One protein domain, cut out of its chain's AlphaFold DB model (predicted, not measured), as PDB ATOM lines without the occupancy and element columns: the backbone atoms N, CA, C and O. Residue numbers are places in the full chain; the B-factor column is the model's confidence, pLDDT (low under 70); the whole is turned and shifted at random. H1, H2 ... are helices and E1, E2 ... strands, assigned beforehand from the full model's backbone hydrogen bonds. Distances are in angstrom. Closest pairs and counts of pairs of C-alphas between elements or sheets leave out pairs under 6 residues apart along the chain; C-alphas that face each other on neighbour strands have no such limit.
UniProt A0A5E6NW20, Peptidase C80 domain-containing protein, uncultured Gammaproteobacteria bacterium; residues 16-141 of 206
ATOM      1  N   ASP A  16     102.404 115.797 167.776       94.62
ATOM      2  CA  ASP A  16     101.574 116.801 168.459       94.62
ATOM      3  C   ASP A  16     101.596 118.191 167.796       94.62
ATOM      4  O   ASP A  16     100.776 119.052 168.112       94.62
ATOM      5  N   ARG A  17     102.535 118.419 166.870       95.69
ATOM      6  CA  ARG A  17     102.708 119.674 166.124       95.69
ATOM      7  C   ARG A  17     102.265 119.577 164.670       95.69
ATOM      8  O   ARG A  17     102.377 120.566 163.947       95.69
ATOM      9  N   ILE A  18     101.807 118.411 164.216       93.31
ATOM     10  CA  ILE A  18     101.240 118.265 162.873       93.31
ATOM     11  C   ILE A  18      99.947 119.100 162.800       93.31
ATOM     12  O   ILE A  18      99.162 119.071 163.752       93.31
ATOM     13  N   PRO A  19      99.709 119.851 161.704       92.50
ATOM     14  CA  PRO A  19      98.457 120.574 161.512       92.50
ATOM     15  C   PRO A  19      97.234 119.676 161.710       92.50
ATOM     16  O   PRO A  19      97.217 118.519 161.288       92.50
ATOM     17  N   LYS A  20      96.213 120.233 162.361       93.69
ATOM     18  CA  LYS A  20      94.971 119.524 162.669       93.69
ATOM     19  C   LYS A  20      94.188 119.195 161.400       93.69
ATOM     20  O   LYS A  20      94.306 119.889 160.391       93.69
ATOM     21  N   GLY A  21      93.384 118.140 161.478       91.69
ATOM     22  CA  GLY A  21      92.590 117.620 160.372       91.69
ATOM     23  C   GLY A  21      92.933 116.178 160.014       91.69
ATOM     24  O   GLY A  21      93.330 115.368 160.854       91.69
ATOM     25  N   ASP A  22      92.736 115.845 158.745       92.12
ATOM     26  CA  ASP A  22      92.817 114.472 158.269       92.12
ATOM     27  C   ASP A  22      94.268 113.999 158.111       92.12
ATOM     28  O   ASP A  22      95.060 114.540 157.336       92.12
ATOM     29  N   ILE A  23      94.610 112.928 158.826       93.12
ATOM     30  CA  ILE A  23      95.939 112.322 158.828       93.12
ATOM     31  C   ILE A  23      95.957 111.082 157.934       93.12
ATOM     32  O   ILE A  23      95.105 110.190 158.023       93.12
ATOM     33  N   LYS A  24      96.987 110.996 157.086       94.62
ATOM     34  CA  LYS A  24      97.332 109.788 156.332       94.62
ATOM     35  C   LYS A  24      98.588 109.154 156.917       94.62
ATOM     36  O   LYS A  24      99.671 109.726 156.824       94.62
ATOM     37  N   ILE A  25      98.457 107.933 157.417       96.06
ATOM     38  CA  ILE A  25      99.585 107.105 157.838       96.06
ATOM     39  C   ILE A  25     100.027 106.235 156.662       96.06
ATOM     40  O   ILE A  25      99.218 105.614 155.968       96.06
ATOM     41  N   VAL A  26     101.333 106.189 156.424       96.00
ATOM     42  CA  VAL A  26     101.947 105.336 155.407       96.00
ATOM     43  C   VAL A  26     102.906 104.387 156.107       96.00
ATOM     44  O   VAL A  26     103.890 104.830 156.690       96.00
ATOM     45  N   ILE A  27     102.616 103.092 156.038       96.25
ATOM     46  CA  ILE A  27     103.482 102.043 156.571       96.25
ATOM     47  C   ILE A  27     104.253 101.469 155.393       96.25
ATOM     48  O   ILE A  27     103.650 100.950 154.459       96.25
ATOM     49  N   ASN A  28     105.574 101.613 155.424       94.75
ATOM     50  CA  ASN A  28     106.474 101.030 154.439       94.75
ATOM     51  C   ASN A  28     107.141  99.805 155.058       94.75
ATOM     52  O   ASN A  28     107.878  99.954 156.032       94.75
ATOM     53  N   ALA A  29     106.840  98.620 154.536       94.44
ATOM     54  CA  ALA A  29     107.281  97.360 155.116       94.44
ATOM     55  C   ALA A  29     107.406  96.269 154.048       94.44
ATOM     56  O   ALA A  29     106.853  96.374 152.956       94.44
ATOM     57  N   HIS A  30     108.106  95.191 154.385       96.25
ATOM     58  CA  HIS A  30     107.989  93.950 153.629       96.25
ATOM     59  C   HIS A  30     106.715  93.208 154.035       96.25
ATOM     60  O   HIS A  30     106.262  93.298 155.178       96.25
ATOM     61  N   GLY A  31     106.147  92.475 153.091       95.44
ATOM     62  CA  GLY A  31     104.969  91.657 153.308       95.44
ATOM     63  C   GLY A  31     104.758  90.695 152.156       95.44
ATOM     64  O   GLY A  31     105.459  90.770 151.143       95.44
ATOM     65  N   ASP A  32     103.794  89.817 152.346       94.56
ATOM     66  CA  ASP A  32     103.315  88.844 151.378       94.56
ATOM     67  C   ASP A  32     101.817  88.569 151.619       94.56
ATOM     68  O   ASP A  32     101.126  89.363 152.267       94.56
ATOM     69  N   SER A  33     101.302  87.459 151.083       92.44
ATOM     70  CA  SER A  33      99.911  87.037 151.286       92.44
ATOM     71  C   SER A  33      99.567  86.706 152.739       92.44
ATOM     72  O   SER A  33      98.391  86.767 153.103       92.44
ATOM     73  N   GLU A  34     100.558  86.382 153.570       92.56
ATOM     74  CA  GLU A  34     100.357  86.010 154.970       92.56
ATOM     75  C   GLU A  34     100.270  87.245 155.870       92.56
ATOM     76  O   GLU A  34      99.511  87.264 156.847       92.56
ATOM     77  N   GLY A  35     100.990  88.315 155.523       95.62
ATOM     78  CA  GLY A  35     100.905  89.578 156.244       95.62
ATOM     79  C   GLY A  35     102.116  90.484 156.078       95.62
ATOM     80  O   GLY A  35     102.872  90.411 155.114       95.62
ATOM     81  N   ILE A  36     102.281  91.396 157.037       96.69
ATOM     82  CA  ILE A  36     103.473  92.238 157.147       96.69
ATOM     83  C   ILE A  36     104.524  91.465 157.946       96.69
ATOM     84  O   ILE A  36     104.252  90.970 159.037       96.69
ATOM     85  N   ILE A  37     105.740  91.368 157.412       94.56
ATOM     86  CA  ILE A  37     106.803  90.562 158.022       94.56
ATOM     87  C   ILE A  37     107.204  91.157 159.381       94.56
ATOM     88  O   ILE A  37     107.404  92.366 159.511       94.56
ATOM     89  N   SER A  38     107.394  90.286 160.377       92.75
ATOM     90  CA  SER A  38     107.818  90.618 161.753       92.75
ATOM     91  C   SER A  38     106.829  91.436 162.591       92.75
ATOM     92  O   SER A  38     107.213  91.905 163.666       92.75
ATOM     93  N   ARG A  39     105.589  91.645 162.127       93.06
ATOM     94  CA  ARG A  39     104.572  92.376 162.893       93.06
ATOM     95  C   ARG A  39     103.180  91.782 162.728       93.06
ATOM     96  O   ARG A  39     102.744  91.520 161.610       93.06
ATOM     97  N   SER A  40     102.468  91.625 163.839       95.44
ATOM     98  CA  SER A  40     101.073  91.190 163.828       95.44
ATOM     99  C   SER A  40     100.122  92.332 163.448       95.44
ATOM    100  O   SER A  40     100.463  93.521 163.486       95.44
ATOM    101  N   ILE A  41      98.890  91.968 163.094       97.31
ATOM    102  CA  ILE A  41      97.806  92.918 162.827       97.31
ATOM    103  C   ILE A  41      97.529  93.795 164.057       97.31
ATOM    104  O   ILE A  41      97.360  95.009 163.928       97.31
ATOM    105  N   GLU A  42      97.528  93.188 165.241       97.00
ATOM    106  CA  GLU A  42      97.247  93.825 166.525       97.00
ATOM    107  C   GLU A  42      98.350  94.813 166.908       97.00
ATOM    108  O   GLU A  42      98.047  95.932 167.324       97.00
ATOM    109  N   GLU A  43      99.618  94.437 166.710       96.06
ATOM    110  CA  GLU A  43     100.766  95.320 166.944       96.06
ATOM    111  C   GLU A  43     100.703  96.553 166.038       96.06
ATOM    112  O   GLU A  43     100.857  97.688 166.489       96.06
ATOM    113  N   ILE A  44     100.421  96.355 164.746       96.81
ATOM    114  CA  ILE A  44     100.318  97.465 163.792       96.81
ATOM    115  C   ILE A  44      99.127  98.371 164.134       96.81
ATOM    116  O   ILE A  44      99.244  99.596 164.043       96.81
ATOM    117  N   ALA A  45      97.992  97.794 164.538       97.88
ATOM    118  CA  ALA A  45      96.821  98.559 164.956       97.88
ATOM    119  C   ALA A  45      97.094  99.375 166.232       97.88
ATOM    120  O   ALA A  45      96.711 100.545 166.296       97.88
ATOM    121  N   GLU A  46      97.806  98.806 167.212       97.38
ATOM    122  CA  GLU A  46      98.233  99.534 168.413       97.38
ATOM    123  C   GLU A  46      99.174 100.687 168.056       97.38
ATOM    124  O   GLU A  46      98.951 101.816 168.489       97.38
ATOM    125  N   HIS A  47     100.168 100.454 167.197       96.94
ATOM    126  CA  HIS A  47     101.083 101.505 166.742       96.94
ATOM    127  C   HIS A  47     100.354 102.677 166.074       96.94
ATOM    128  O   HIS A  47     100.673 103.840 166.329       96.94
ATOM    129  N   ILE A  48      99.350 102.392 165.240       97.56
ATOM    130  CA  ILE A  48      98.519 103.434 164.624       97.56
ATOM    131  C   ILE A  48      97.694 104.176 165.674       97.56
ATOM    132  O   ILE A  48      97.608 105.398 165.607       97.56
ATOM    133  N   SER A  49      97.134 103.471 166.657       96.88
ATOM    134  CA  SER A  49      96.389 104.090 167.758       96.88
ATOM    135  C   SER A  49      97.273 104.998 168.620       96.88
ATOM    136  O   SER A  49      96.864 106.099 168.984       96.88
ATOM    137  N   ILE A  50      98.525 104.605 168.880       96.12
ATOM    138  CA  ILE A  50      99.517 105.463 169.547       96.12
ATOM    139  C   ILE A  50      99.758 106.738 168.734       96.12
ATOM    140  O   ILE A  50      99.788 107.825 169.311       96.12
ATOM    141  N   ILE A  51      99.907 106.625 167.409       95.69
ATOM    142  CA  ILE A  51     100.091 107.789 166.528       95.69
ATOM    143  C   ILE A  51      98.852 108.692 166.552       95.69
ATOM    144  O   ILE A  51      99.007 109.897 166.728       95.69
ATOM    145  N   ASP A  52      97.652 108.127 166.412       95.50
ATOM    146  CA  ASP A  52      96.377 108.857 166.444       95.50
ATOM    147  C   ASP A  52      96.255 109.679 167.739       95.50
ATOM    148  O   ASP A  52      96.165 110.910 167.689       95.50
ATOM    149  N   ARG A  53      96.449 109.036 168.901       94.88
ATOM    150  CA  ARG A  53      96.479 109.712 170.210       94.88
ATOM    151  C   ARG A  53      97.565 110.787 170.298       94.88
ATOM    152  O   ARG A  53      97.310 111.874 170.810       94.88
ATOM    153  N   ALA A  54      98.768 110.508 169.796       94.38
ATOM    154  CA  ALA A  54      99.895 111.439 169.861       94.38
ATOM    155  C   ALA A  54      99.725 112.673 168.960       94.38
ATOM    156  O   ALA A  54     100.314 113.713 169.252       94.38
ATOM    157  N   THR A  55      98.927 112.591 167.887       94.44
ATOM    158  CA  THR A  55      98.574 113.776 167.081       94.44
ATOM    159  C   THR A  55      97.596 114.717 167.793       94.44
ATOM    160  O   THR A  55      97.545 115.910 167.482       94.44
ATOM    161  N   GLY A  56      96.895 114.211 168.812       92.00
ATOM    162  CA  GLY A  56      96.018 114.966 169.700       92.00
ATOM    163  C   GLY A  56      94.675 115.347 169.076       92.00
ATOM    164  O   GLY A  56      94.423 115.135 167.893       92.00
ATOM    165  N   GLU A  57      93.817 115.969 169.885       92.12
ATOM    166  CA  GLU A  57      92.466 116.363 169.473       92.12
ATOM    167  C   GLU A  57      92.463 117.262 168.228       92.12
ATOM    168  O   GLU A  57      93.397 118.035 167.984       92.12
ATOM    169  N   GLY A  58      91.401 117.143 167.429       91.50
ATOM    170  CA  GLY A  58      91.251 117.844 166.153       91.50
ATOM    171  C   GLY A  58      91.961 117.174 164.972       91.50
ATOM    172  O   GLY A  58      91.803 117.636 163.845       91.50
ATOM    173  N   SER A  59      92.706 116.090 165.197       94.19
ATOM    174  CA  SER A  59      93.262 115.239 164.142       94.19
ATOM    175  C   SER A  59      92.515 113.911 164.063       94.19
ATOM    176  O   SER A  59      92.066 113.388 165.079       94.19
ATOM    177  N   VAL A  60      92.363 113.367 162.852       93.50
ATOM    178  CA  VAL A  60      91.726 112.056 162.641       93.50
ATOM    179  C   VAL A  60      92.515 111.257 161.617       93.50
ATOM    180  O   VAL A  60      92.711 111.712 160.489       93.50
ATOM    181  N   VAL A  61      92.924 110.031 161.953       95.56
ATOM    182  CA  VAL A  61      93.513 109.112 160.967       95.56
ATOM    183  C   VAL A  61      92.451 108.672 159.951       95.56
ATOM    184  O   VAL A  61      91.683 107.738 160.170       95.56
ATOM    185  N   ARG A  62      92.422 109.324 158.784       94.31
ATOM    186  CA  ARG A  62      91.489 108.996 157.691       94.31
ATOM    187  C   ARG A  62      91.961 107.902 156.777       94.31
ATOM    188  O   ARG A  62      91.143 107.221 156.157       94.31
ATOM    189  N   LYS A  63      93.274 107.737 156.651       95.44
ATOM    190  CA  LYS A  63      93.826 106.784 155.696       95.44
ATOM    191  C   LYS A  63      95.069 106.113 156.234       95.44
ATOM    192  O   LYS A  63      96.014 106.777 156.640       95.44
ATOM    193  N   VAL A  64      95.099 104.794 156.123       97.44
ATOM    194  CA  VAL A  64      96.292 103.976 156.322       97.44
ATOM    195  C   VAL A  64      96.680 103.377 154.975       97.44
ATOM    196  O   VAL A  64      95.857 102.828 154.238       97.44
ATOM    197  N   SER A  65      97.945 103.517 154.599       96.25
ATOM    198  CA  SER A  65      98.479 102.963 153.360       96.25
ATOM    199  C   SER A  65      99.603 101.985 153.650       96.25
ATOM    200  O   SER A  65     100.711 102.403 153.967       96.25
ATOM    201  N   LEU A  66      99.304 100.696 153.494       97.44
ATOM    202  CA  LEU A  66     100.214  99.577 153.742       97.44
ATOM    203  C   LEU A  66     101.045  99.273 152.490       97.44
ATOM    204  O   LEU A  66     100.596  98.540 151.605       97.44
ATOM    205  N   ILE A  67     102.196  99.929 152.339       96.00
ATOM    206  CA  ILE A  67     103.164  99.659 151.267       96.00
ATOM    207  C   ILE A  67     103.929  98.392 151.646       96.00
ATOM    208  O   ILE A  67     105.048  98.471 152.135       96.00
ATOM    209  N   ALA A  68     103.287  97.247 151.444       96.31
ATOM    210  CA  ALA A  68     103.875  95.920 151.551       96.31
ATOM    211  C   ALA A  68     103.339  95.060 150.400       96.31
ATOM    212  O   ALA A  68     102.228  95.304 149.915       96.31
ATOM    213  N   CYS A  69     104.158  94.127 149.919       95.25
ATOM    214  CA  CYS A  69     103.834  93.306 148.756       95.25
ATOM    215  C   CYS A  69     102.692  92.335 149.083       95.25
ATOM    216  O   CYS A  69     102.586  91.857 150.205       95.25
ATOM    217  N   ASN A  70     101.838  92.057 148.098       94.44
ATOM    218  CA  ASN A  70     100.907  90.919 148.078       94.44
ATOM    219  C   ASN A  70      99.926  90.753 149.276       94.44
ATOM    220  O   ASN A  70      99.332  89.693 149.415       94.44
ATOM    221  N   LEU A  71      99.670  91.795 150.080       91.31
ATOM    222  CA  LEU A  71      98.867  91.744 151.322       91.31
ATOM    223  C   LEU A  71      97.371  91.412 151.165       91.31
ATOM    224  O   LEU A  71      96.747  90.909 152.097       91.31
ATOM    225  N   GLY A  72      96.762  91.715 150.018       91.44
ATOM    226  CA  GLY A  72      95.382  91.301 149.725       91.44
ATOM    227  C   GLY A  72      94.264  91.915 150.592       91.44
ATOM    228  O   GLY A  72      94.487  92.645 151.556       91.44
ATOM    229  N   GLY A  73      93.010  91.625 150.221       93.44
ATOM    230  CA  GLY A  73      91.813  92.086 150.942       93.44
ATOM    231  C   GLY A  73      91.575  91.366 152.275       93.44
ATOM    232  O   GLY A  73      91.201  92.012 153.249       93.44
ATOM    233  N   GLY A  74      91.887  90.067 152.359       95.75
ATOM    234  CA  GLY A  74      91.701  89.272 153.581       95.75
ATOM    235  C   GLY A  74      92.549  89.748 154.770       95.75
ATOM    236  O   GLY A  74      92.153  89.607 155.927       95.75
ATOM    237  N   TYR A  75      93.698  90.389 154.518       97.44
ATOM    238  CA  TYR A  75      94.427  91.097 155.573       97.44
ATOM    239  C   TYR A  75      93.611  92.276 156.117       97.44
ATOM    240  O   TYR A  75      93.495  92.460 157.326       97.44
ATOM    241  N   VAL A  76      93.009  93.068 155.226       96.50
ATOM    242  CA  VAL A  76      92.246  94.269 155.591       96.50
ATOM    243  C   VAL A  76      90.967  93.926 156.349       96.50
ATOM    244  O   VAL A  76      90.614  94.639 157.287       96.50
ATOM    245  N   GLU A  77      90.320  92.817 155.994       97.00
ATOM    246  CA  GLU A  77      89.137  92.296 156.690       97.00
ATOM    247  C   GLU A  77      89.407  91.979 158.165       97.00
ATOM    248  O   GLU A  77      88.542  92.205 159.007       97.00
ATOM    249  N   ARG A  78      90.623  91.527 158.493       97.62
ATOM    250  CA  ARG A  78      91.072  91.307 159.877       97.62
ATOM    251  C   ARG A  78      91.584  92.592 160.535       97.62
ATOM    252  O   ARG A  78      91.352  92.823 161.715       97.62
ATOM    253  N   PHE A  79      92.243  93.457 159.769       98.06
ATOM    254  CA  PHE A  79      92.923  94.646 160.283       98.06
ATOM    255  C   PHE A  79      91.994  95.831 160.602       98.06
ATOM    256  O   PHE A  79      92.176  96.501 161.619       98.06
ATOM    257  N   LEU A  80      90.985  96.108 159.768       98.06
ATOM    258  CA  LEU A  80      90.028  97.204 159.995       98.06
ATOM    259  C   LEU A  80      89.245  97.062 161.318       98.06
ATOM    260  O   LEU A  80      89.122  98.059 162.038       98.06
ATOM    261  N   PRO A  81      88.729  95.871 161.686       98.00
ATOM    262  CA  PRO A  81      88.115  95.658 162.993       98.00
ATOM    263  C   PRO A  81      89.072  95.915 164.159       98.00
ATOM    264  O   PRO A  81      88.662  96.538 165.138       98.00
ATOM    265  N   GLU A  82      90.337  95.496 164.056       98.44
ATOM    266  CA  GLU A  82      91.335  95.749 165.104       98.44
ATOM    267  C   GLU A  82      91.629  97.242 165.269       98.44
ATOM    268  O   GLU A  82      91.618  97.745 166.392       98.44
ATOM    269  N   LEU A  83      91.765  97.996 164.174       98.19
ATOM    270  CA  LEU A  83      91.869  99.460 164.244       98.19
ATOM    271  C   LEU A  83      90.680 100.084 164.982       98.19
ATOM    272  O   LEU A  83      90.865 100.906 165.883       98.19
ATOM    273  N   ARG A  84      89.458  99.647 164.655       96.69
ATOM    274  CA  ARG A  84      88.239 100.137 165.310       96.69
ATOM    275  C   ARG A  84      88.234  99.826 166.808       96.69
ATOM    276  O   ARG A  84      87.900 100.714 167.591       96.69
ATOM    277  N   LYS A  85      88.636  98.616 167.219       97.50
ATOM    278  CA  LYS A  85      88.780  98.243 168.643       97.50
ATOM    279  C   LYS A  85      89.775  99.146 169.377       97.50
ATOM    280  O   LYS A  85      89.594  99.415 170.559       97.50
ATOM    281  N   LYS A  86      90.793  99.647 168.673       97.12
ATOM    282  CA  LYS A  86      91.805 100.578 169.194       97.12
ATOM    283  C   LYS A  86      91.411 102.060 169.087       97.12
ATOM    284  O   LYS A  86      92.264 102.925 169.275       97.12
ATOM    285  N   GLY A  87      90.145 102.362 168.791       95.06
ATOM    286  CA  GLY A  87      89.618 103.732 168.714       95.06
ATOM    287  C   GLY A  87      89.781 104.415 167.352       95.06
ATOM    288  O   GLY A  87      89.309 105.532 167.173       95.06
ATOM    289  N   VAL A  88      90.370 103.736 166.365       96.38
ATOM    290  CA  VAL A  88      90.655 104.277 165.028       96.38
ATOM    291  C   VAL A  88      89.571 103.795 164.055       96.38
ATOM    292  O   VAL A  88      89.712 102.786 163.367       96.38
ATOM    293  N   SER A  89      88.414 104.462 164.073       88.00
ATOM    294  CA  SER A  89      87.161 103.927 163.503       88.00
ATOM    295  C   SER A  89      86.751 104.496 162.140       88.00
ATOM    296  O   SER A  89      85.973 103.854 161.431       88.00
ATOM    297  N   ASN A  90      87.269 105.664 161.748       87.56
ATOM    298  CA  ASN A  90      86.888 106.371 160.519       87.56
ATOM    299  C   ASN A  90      88.012 106.367 159.473       87.56
ATOM    300  O   ASN A  90      88.380 107.395 158.896       87.56
ATOM    301  N   THR A  91      88.596 105.187 159.282       94.81
ATOM    302  CA  THR A  91      89.834 104.999 158.531       94.81
ATOM    303  C   THR A  91      89.616 104.106 157.322       94.81
ATOM    304  O   THR A  91      88.990 103.051 157.399       94.81
ATOM    305  N   LYS A  92      90.204 104.514 156.201       96.31
ATOM    306  CA  LYS A  92      90.290 103.729 154.971       96.31
ATOM    307  C   LYS A  92      91.660 103.068 154.892       96.31
ATOM    308  O   LYS A  92      92.678 103.737 155.076       96.31
ATOM    309  N   VAL A  93      91.716 101.778 154.583       97.50
ATOM    310  CA  VAL A  93      92.978 101.024 154.509       97.50
ATOM    311  C   VAL A  93      93.255 100.637 153.067       97.50
ATOM    312  O   VAL A  93      92.413 100.033 152.413       97.50
ATOM    313  N   SER A  94      94.447 100.977 152.571       96.56
ATOM    314  CA  SER A  94      94.902 100.607 151.226       96.56
ATOM    315  C   SER A  94      96.048  99.600 151.258       96.56
ATOM    316  O   SER A  94      97.031  99.809 151.974       96.56
ATOM    317  N   VAL A  95      95.935  98.565 150.427       96.81
ATOM    318  CA  VAL A  95      96.881  97.447 150.263       96.81
ATOM    319  C   VAL A  95      97.336  97.319 148.812       96.81
ATOM    320  O   VAL A  95      96.765  97.944 147.911       96.81
ATOM    321  N   ARG A  96      98.396  96.535 148.596       95.31
ATOM    322  CA  ARG A  96      98.934  96.221 147.272       95.31
ATOM    323  C   ARG A  96      98.707  94.740 147.019       95.31
ATOM    324  O   ARG A  96      98.940  93.920 147.901       95.31
ATOM    325  N   LEU A  97      98.214  94.435 145.829       93.62
ATOM    326  CA  LEU A  97      97.924  93.075 145.373       93.62
ATOM    327  C   LEU A  97      99.083  92.474 144.570       93.62
ATOM    328  O   LEU A  97      98.922  91.427 143.961       93.62
ATOM    329  N   ALA A  98     100.207  93.179 144.519       93.00
ATOM    330  CA  ALA A  98     101.381  92.791 143.768       93.00
ATOM    331  C   ALA A  98     102.641  93.301 144.468       93.00
ATOM    332  O   ALA A  98     102.564  94.057 145.452       93.00
ATOM    333  N   ASP A  99     103.794  92.948 143.913       92.38
ATOM    334  CA  ASP A  99     105.073  93.503 144.321       92.38
ATOM    335  C   ASP A  99     105.082  95.019 144.147       92.38
ATOM    336  O   ASP A  99     104.715  95.554 143.099       92.38
ATOM    337  N   VAL A 100     105.526  95.723 145.187       93.44
ATOM    338  CA  VAL A 100     105.589  97.182 145.205       93.44
ATOM    339  C   VAL A 100     107.001  97.658 145.503       93.44
ATOM    340  O   VAL A 100     107.669  97.179 146.414       93.44
ATOM    341  N   ARG A 101     107.447  98.655 144.741       91.50
ATOM    342  CA  ARG A 101     108.708  99.365 144.967       91.50
ATOM    343  C   ARG A 101     108.437 100.849 145.149       91.50
ATOM    344  O   ARG A 101     107.577 101.423 144.476       91.50
ATOM    345  N   VAL A 102     109.182 101.471 146.054       91.38
ATOM    346  CA  VAL A 102     109.196 102.925 146.223       91.38
ATOM    347  C   VAL A 102     110.443 103.461 145.529       91.38
ATOM    348  O   VAL A 102     111.554 103.078 145.885       91.38
ATOM    349  N   GLY A 103     110.257 104.298 144.510       86.38
ATOM    350  CA  GLY A 103     111.351 104.966 143.808       86.38
ATOM    351  C   GLY A 103     112.022 106.039 144.667       86.38
ATOM    352  O   GLY A 103     111.475 106.470 145.684       86.38
ATOM    353  N   ALA A 104     113.194 106.509 144.231       86.88
ATOM    354  CA  ALA A 104     113.921 107.602 144.889       86.88
ATOM    355  C   ALA A 104     113.126 108.924 144.908       86.88
ATOM    356  O   ALA A 104     113.293 109.746 145.802       86.88
ATOM    357  N   ASP A 105     112.206 109.095 143.960       83.38
ATOM    358  CA  ASP A 105     111.249 110.201 143.881       83.38
ATOM    359  C   ASP A 105     110.006 109.998 144.774       83.38
ATOM    360  O   ASP A 105     109.037 110.760 144.715       83.38
ATOM    361  N   GLY A 106     109.990 108.933 145.579       85.31
ATOM    362  CA  GLY A 106     108.885 108.567 146.453       85.31
ATOM    363  C   GLY A 106     107.669 107.987 145.729       85.31
ATOM    364  O   GLY A 106     106.661 107.705 146.397       85.31
ATOM    365  N   ARG A 107     107.705 107.781 144.404       85.75
ATOM    366  CA  ARG A 107     106.595 107.159 143.663       85.75
ATOM    367  C   ARG A 107     106.529 105.665 143.947       85.75
ATOM    368  O   ARG A 107     107.537 105.013 144.192       85.75
ATOM    369  N   LYS A 108     105.311 105.123 143.948       89.81
ATOM    370  CA  LYS A 108     105.049 103.703 144.204       89.81
ATOM    371  C   LYS A 108     104.752 103.039 142.869       89.81
ATOM    372  O   LYS A 108     103.773 103.413 142.223       89.81
ATOM    373  N   ILE A 109     105.591 102.090 142.482       89.19
ATOM    374  CA  ILE A 109     105.450 101.304 141.259       89.19
ATOM    375  C   ILE A 109     105.095  99.883 141.665       89.19
ATOM    376  O   ILE A 109     105.749  99.315 142.538       89.19
ATOM    377  N   MET A 110     104.052  99.339 141.052       89.62
ATOM    378  CA  MET A 110     103.663  97.944 141.208       89.62
ATOM    379  C   MET A 110     104.098  97.171 139.969       89.62
ATOM    380  O   MET A 110     104.030  97.701 138.860       89.62
ATOM    381  N   LEU A 111     104.582  95.955 140.167       85.69
ATOM    382  CA  LEU A 111     104.909  95.033 139.084       85.69
ATOM    383  C   LEU A 111     103.690  94.141 138.861       85.69
ATOM    384  O   LEU A 111     103.055  93.735 139.830       85.69
ATOM    385  N   ASP A 112     103.311  93.891 137.612       72.19
ATOM    386  CA  ASP A 112     102.285  92.886 137.331       72.19
ATOM    387  C   ASP A 112     102.797  91.462 137.606       72.19
ATOM    388  O   ASP A 112     103.971  91.252 137.908       72.19
ATOM    389  N   SER A 113     101.901  90.474 137.520       65.94
ATOM    390  CA  SER A 113     102.205  89.060 137.783       65.94
ATOM    391  C   SER A 113     103.288  88.476 136.871       65.94
ATOM    392  O   SER A 113     103.888  87.465 137.218       65.94
ATOM    393  N   GLU A 114     103.547  89.104 135.723       62.00
ATOM    394  CA  GLU A 114     104.602  88.703 134.789       62.00
ATOM    395  C   GLU A 114     105.925  89.448 135.049       62.00
ATOM    396  O   GLU A 114     106.957  89.108 134.475       62.00
ATOM    397  N   GLY A 115     105.925  90.467 135.917       61.28
ATOM    398  CA  GLY A 115     107.092  91.295 136.229       61.28
ATOM    399  C   GLY A 115     107.558  92.182 135.070       61.28
ATOM    400  O   GLY A 115     108.606  92.827 135.179       61.28
ATOM    401  N   VAL A 116     106.798  92.227 133.973       61.62
ATOM    402  CA  VAL A 116     107.177  92.896 132.722       61.62
ATOM    403  C   VAL A 116     106.718  94.347 132.736       61.62
ATOM    404  O   VAL A 116     107.483  95.237 132.346       61.62
ATOM    405  N   SER A 117     105.500  94.625 133.218       71.44
ATOM    406  CA  SER A 117     104.961  95.984 133.184       71.44
ATOM    407  C   SER A 117     105.017  96.678 134.546       71.44
ATOM    408  O   SER A 117     104.591  96.179 135.591       71.44
ATOM    409  N   ARG A 118     105.571  97.894 134.530       79.94
ATOM    410  CA  ARG A 118     105.623  98.794 135.684       79.94
ATOM    411  C   ARG A 118     104.344  99.613 135.719       79.94
ATOM    412  O   ARG A 118     104.151 100.524 134.917       79.94
ATOM    413  N   LYS A 119     103.479  99.311 136.677       81.81
ATOM    414  CA  LYS A 119     102.198  99.982 136.856       81.81
ATOM    415  C   LYS A 119     102.314 101.082 137.907       81.81
ATOM    416  O   LYS A 119     102.584 100.836 139.083       81.81
ATOM    417  N   TYR A 120     102.064 102.314 137.483       80.38
ATOM    418  CA  TYR A 120     101.915 103.466 138.367       80.38
ATOM    419  C   TYR A 120     100.427 103.753 138.568       80.38
ATOM    420  O   TYR A 120      99.655 103.687 137.622       80.38
ATOM    421  N   ARG A 121     100.014 104.039 139.809       77.06
ATOM    422  CA  ARG A 121      98.618 104.374 140.162       77.06
ATOM    423  C   ARG A 121      97.541 103.361 139.720       77.06
ATOM    424  O   ARG A 121      96.366 103.699 139.651       77.06
ATOM    425  N   SER A 122      97.892 102.087 139.540       82.00
ATOM    426  CA  SER A 122      96.923 101.060 139.135       82.00
ATOM    427  C   SER A 122      95.829 100.818 140.187       82.00
ATOM    428  O   SER A 122      96.121 100.493 141.339       82.00
ATOM    429  N   ASN A 123      94.562 100.942 139.774       80.38
ATOM    430  CA  ASN A 123      93.378 100.537 140.551       80.38
ATOM    431  C   ASN A 123      93.155  99.015 140.554       80.38
ATOM    432  O   ASN A 123      92.379  98.497 141.364       80.38
ATOM    433  N   ALA A 124      93.818  98.293 139.647       84.75
ATOM    434  CA  ALA A 124      93.821  96.836 139.645       84.75
ATOM    435  C   ALA A 124      94.735  96.304 140.756       84.75
ATOM    436  O   ALA A 124      94.322  95.429 141.506       84.75
ATOM    437  N   LEU A 125      95.925  96.896 140.917       90.19
ATOM    438  CA  LEU A 125      96.960  96.406 141.838       90.19
ATOM    439  C   LEU A 125      96.963  97.101 143.211       90.19
ATOM    440  O   LEU A 125      97.604  96.619 144.142       90.19
ATOM    441  N   LYS A 126      96.224  98.207 143.376       92.75
ATOM    442  CA  LYS A 126      95.963  98.849 144.673       92.75
ATOM    443  C   LYS A 126      94.470  98.839 144.972       92.75
ATOM    444  O   LYS A 126      93.683  99.462 144.254       92.75
ATOM    445  N   LYS A 127      94.096  98.232 146.096       94.56
ATOM    446  CA  LYS A 127      92.723  98.258 146.614       94.56
ATOM    447  C   LYS A 127      92.665  99.007 147.930       94.56
ATOM    448  O   LYS A 127      93.618  98.983 148.709       94.56
ATOM    449  N   THR A 128      91.552  99.693 148.146       95.75
ATOM    450  CA  THR A 128      91.257 100.400 149.387       95.75
ATOM    451  C   THR A 128      89.928  99.904 149.913       95.75
ATOM    452  O   THR A 128      89.011  99.680 149.130       95.75
ATOM    453  N   TYR A 129      89.838  99.731 151.224       96.56
ATOM    454  CA  TYR A 129      88.644  99.247 151.896       96.56
ATOM    455  C   TYR A 129      88.283 100.178 153.043       96.56
ATOM    456  O   TYR A 129      89.152 100.826 153.639       96.56
ATOM    457  N   ALA A 130      86.994 100.236 153.338       96.31
ATOM    458  CA  ALA A 130      86.438 101.021 154.424       96.31
ATOM    459  C   ALA A 130      85.189 100.330 154.960       96.31
ATOM    460  O   ALA A 130      84.572  99.523 154.266       96.31
ATOM    461  N   PHE A 131      84.789 100.692 156.173       96.06
ATOM    462  CA  PHE A 131      83.454 100.360 156.640       96.06
ATOM    463  C   PHE A 131      82.410 101.236 155.945       96.06
ATOM    464  O   PHE A 131      82.601 102.448 155.828       96.06
ATOM    465  N   ASN A 132      81.305 100.636 155.512       94.19
ATOM    466  CA  ASN A 132      80.106 101.366 155.111       94.19
ATOM    467  C   ASN A 132      79.258 101.755 156.339       94.19
ATOM    468  O   ASN A 132      79.590 101.426 157.480       94.19
ATOM    469  N   GLU A 133      78.135 102.435 156.103       92.12
ATOM    470  CA  GLU A 133      77.205 102.881 157.155       92.12
ATOM    471  C   GLU A 133      76.595 101.725 157.965       92.12
ATOM    472  O   GLU A 133      76.248 101.902 159.130       92.12
ATOM    473  N   LYS A 134      76.513 100.525 157.380       94.94
ATOM    474  CA  LYS A 134      76.031  99.304 158.043       94.94
ATOM    475  C   LYS A 134      77.122  98.595 158.852       94.94
ATOM    476  O   LYS A 134      76.847  97.598 159.509       94.94
ATOM    477  N   GLY A 135      78.358  99.094 158.810       93.56
ATOM    478  CA  GLY A 135      79.503  98.474 159.468       93.56
ATOM    479  C   GLY A 135      80.110  97.296 158.705       93.56
ATOM    480  O   GLY A 135      80.908  96.567 159.288       93.56
ATOM    481  N   GLU A 136      79.786  97.124 157.423       96.12
ATOM    482  CA  GLU A 136      80.366  96.105 156.541       96.12
ATOM    483  C   GLU A 136      81.628  96.652 155.863       96.12
ATOM    484  O   GLU A 136      81.693  97.834 155.523       96.12
ATOM    485  N   ILE A 137      82.632  95.802 155.641       96.88
ATOM    486  CA  ILE A 137      83.859  96.196 154.939       96.88
ATOM    487  C   ILE A 137      83.612  96.107 153.435       96.88
ATOM    488  O   ILE A 137      83.328  95.034 152.911       96.88
ATOM    489  N   ILE A 138      83.747  97.233 152.736       95.44
ATOM    490  CA  ILE A 138      83.549  97.323 151.286       95.44
ATOM    491  C   ILE A 138      84.791  97.892 150.592       95.44
ATOM    492  O   ILE A 138      85.499  98.724 151.174       95.44
ATOM    493  N   PRO A 139      85.071  97.486 149.339       94.38
ATOM    494  CA  PRO A 139      86.054  98.177 148.522       94.38
ATOM    495  C   PRO A 139      85.566  99.594 148.197       94.38
ATOM    496  O   PRO A 139      84.396  99.819 147.890       94.38
ATOM    497  N   VAL A 140      86.485 100.553 148.229       91.69
ATOM    498  CA  VAL A 140      86.269 101.952 147.847       91.69
ATOM    499  C   VAL A 140      87.362 102.397 146.879       91.69
ATOM    500  O   VAL A 140      88.416 101.761 146.771       91.69
ATOM    501  N   ASP A 141      87.129 103.494 146.159       84.62
ATOM    502  CA  ASP A 141      88.126 104.029 145.231       84.62
ATOM    503  C   ASP A 141      89.431 104.391 145.966       84.62
ATOM    504  O   ASP A 141      89.445 105.018 147.029       84.62
TER     505      ASP A 141
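What this domain is: This is residues 16 to 141 of the 206 residues of the protein "Peptidase C80 domain-containing protein" of uncultured Gammaproteobacteria bacterium (UniProt A0A5E6NW20). A strongly twisted five-stranded sheet forms a wall with the two helices H1 and H2 over one face and the other face bare, and a small three-stranded sheet, E4 to E6, extends past one end of it. The printed part has 126 residues, with two named helices and eight named strands in the order E1 H1 E2 H2 E3 E4 E5 E6 E7 E8. The large sheet runs E1 E2 E3 E7 E8 and is mixed; the small one, E4 E5 E6, is antiparallel. The class is mixed, helices and strands; the whole is compact, with a radius of gyration of the C-alphas of 14.7 A and spans of 46 by 33 by 29 A.

How they stand to each other: In the large sheet, E1 (residues 21 to 28) and E2 (59 to 67) are parallel, with N 25 and O 63 2.8 A apart. E2, which bends by 52 degrees at residue 62, is parallel to E3 (92 to 96), with N 64 and O 92 2.8 A apart. E3 is antiparallel to E7 (126 to 131), with N 93 and O 129 2.9 A apart. E7 and E8 (137 to 140) form a hairpin, with N 140 and O 128 2.8 A apart. H1 (41 to 55) and H2 (72 to 85) are on the same face, giving two layers, helices on one face of a sheet. H1 has a height over the sheet of 8.5 A, and its closest C-alpha pair with E2 is Asp 52 and Val 61, 6.2 A. H2 has a height of 7.9 A, and its closest C-alpha pair with E3 is Gly 72 and Val 95, 6.3 A. H2 touches H1 with residues 78 to 83 alone, closest at the C-alphas of Ala 45 and Leu 83, 5.1 A, at a steep tilt of 51 degrees, the same way. E1, H1, E2 and E2, H2, E3 are strand-helix-strand units, two parallel neighbour strands with a helix between, both with right-handed crossovers. E4 (100 to 102), E5 (108 to 111) and E6 (118 to 120) form a meander, each strand the antiparallel neighbour of the one before; N 101 and O 109 are 2.9 A apart, as are N 110 and O 119. Every O i to N i+4 pair is within hydrogen-bond range in H1, and 6 of 10 in H2.

Where its parts are: E1 spans 22.4 A from C-alpha 21 at (92.590, 117.620, 160.372), E2 22.5 A, E7 17.4 A and E3 13.8 A. H1 spans 21.3 A and H2 21.2 A. E8 ends at C-alpha 140 at (86.269, 101.952, 147.847).

The domain as a whole: The C-alphas farthest apart, of Glu 57 and Val 116, are 46.0 A apart. The printed part has no cut, and E1 to H1 is the long link. Residues 113 to 116 are under 70 in pLDDT.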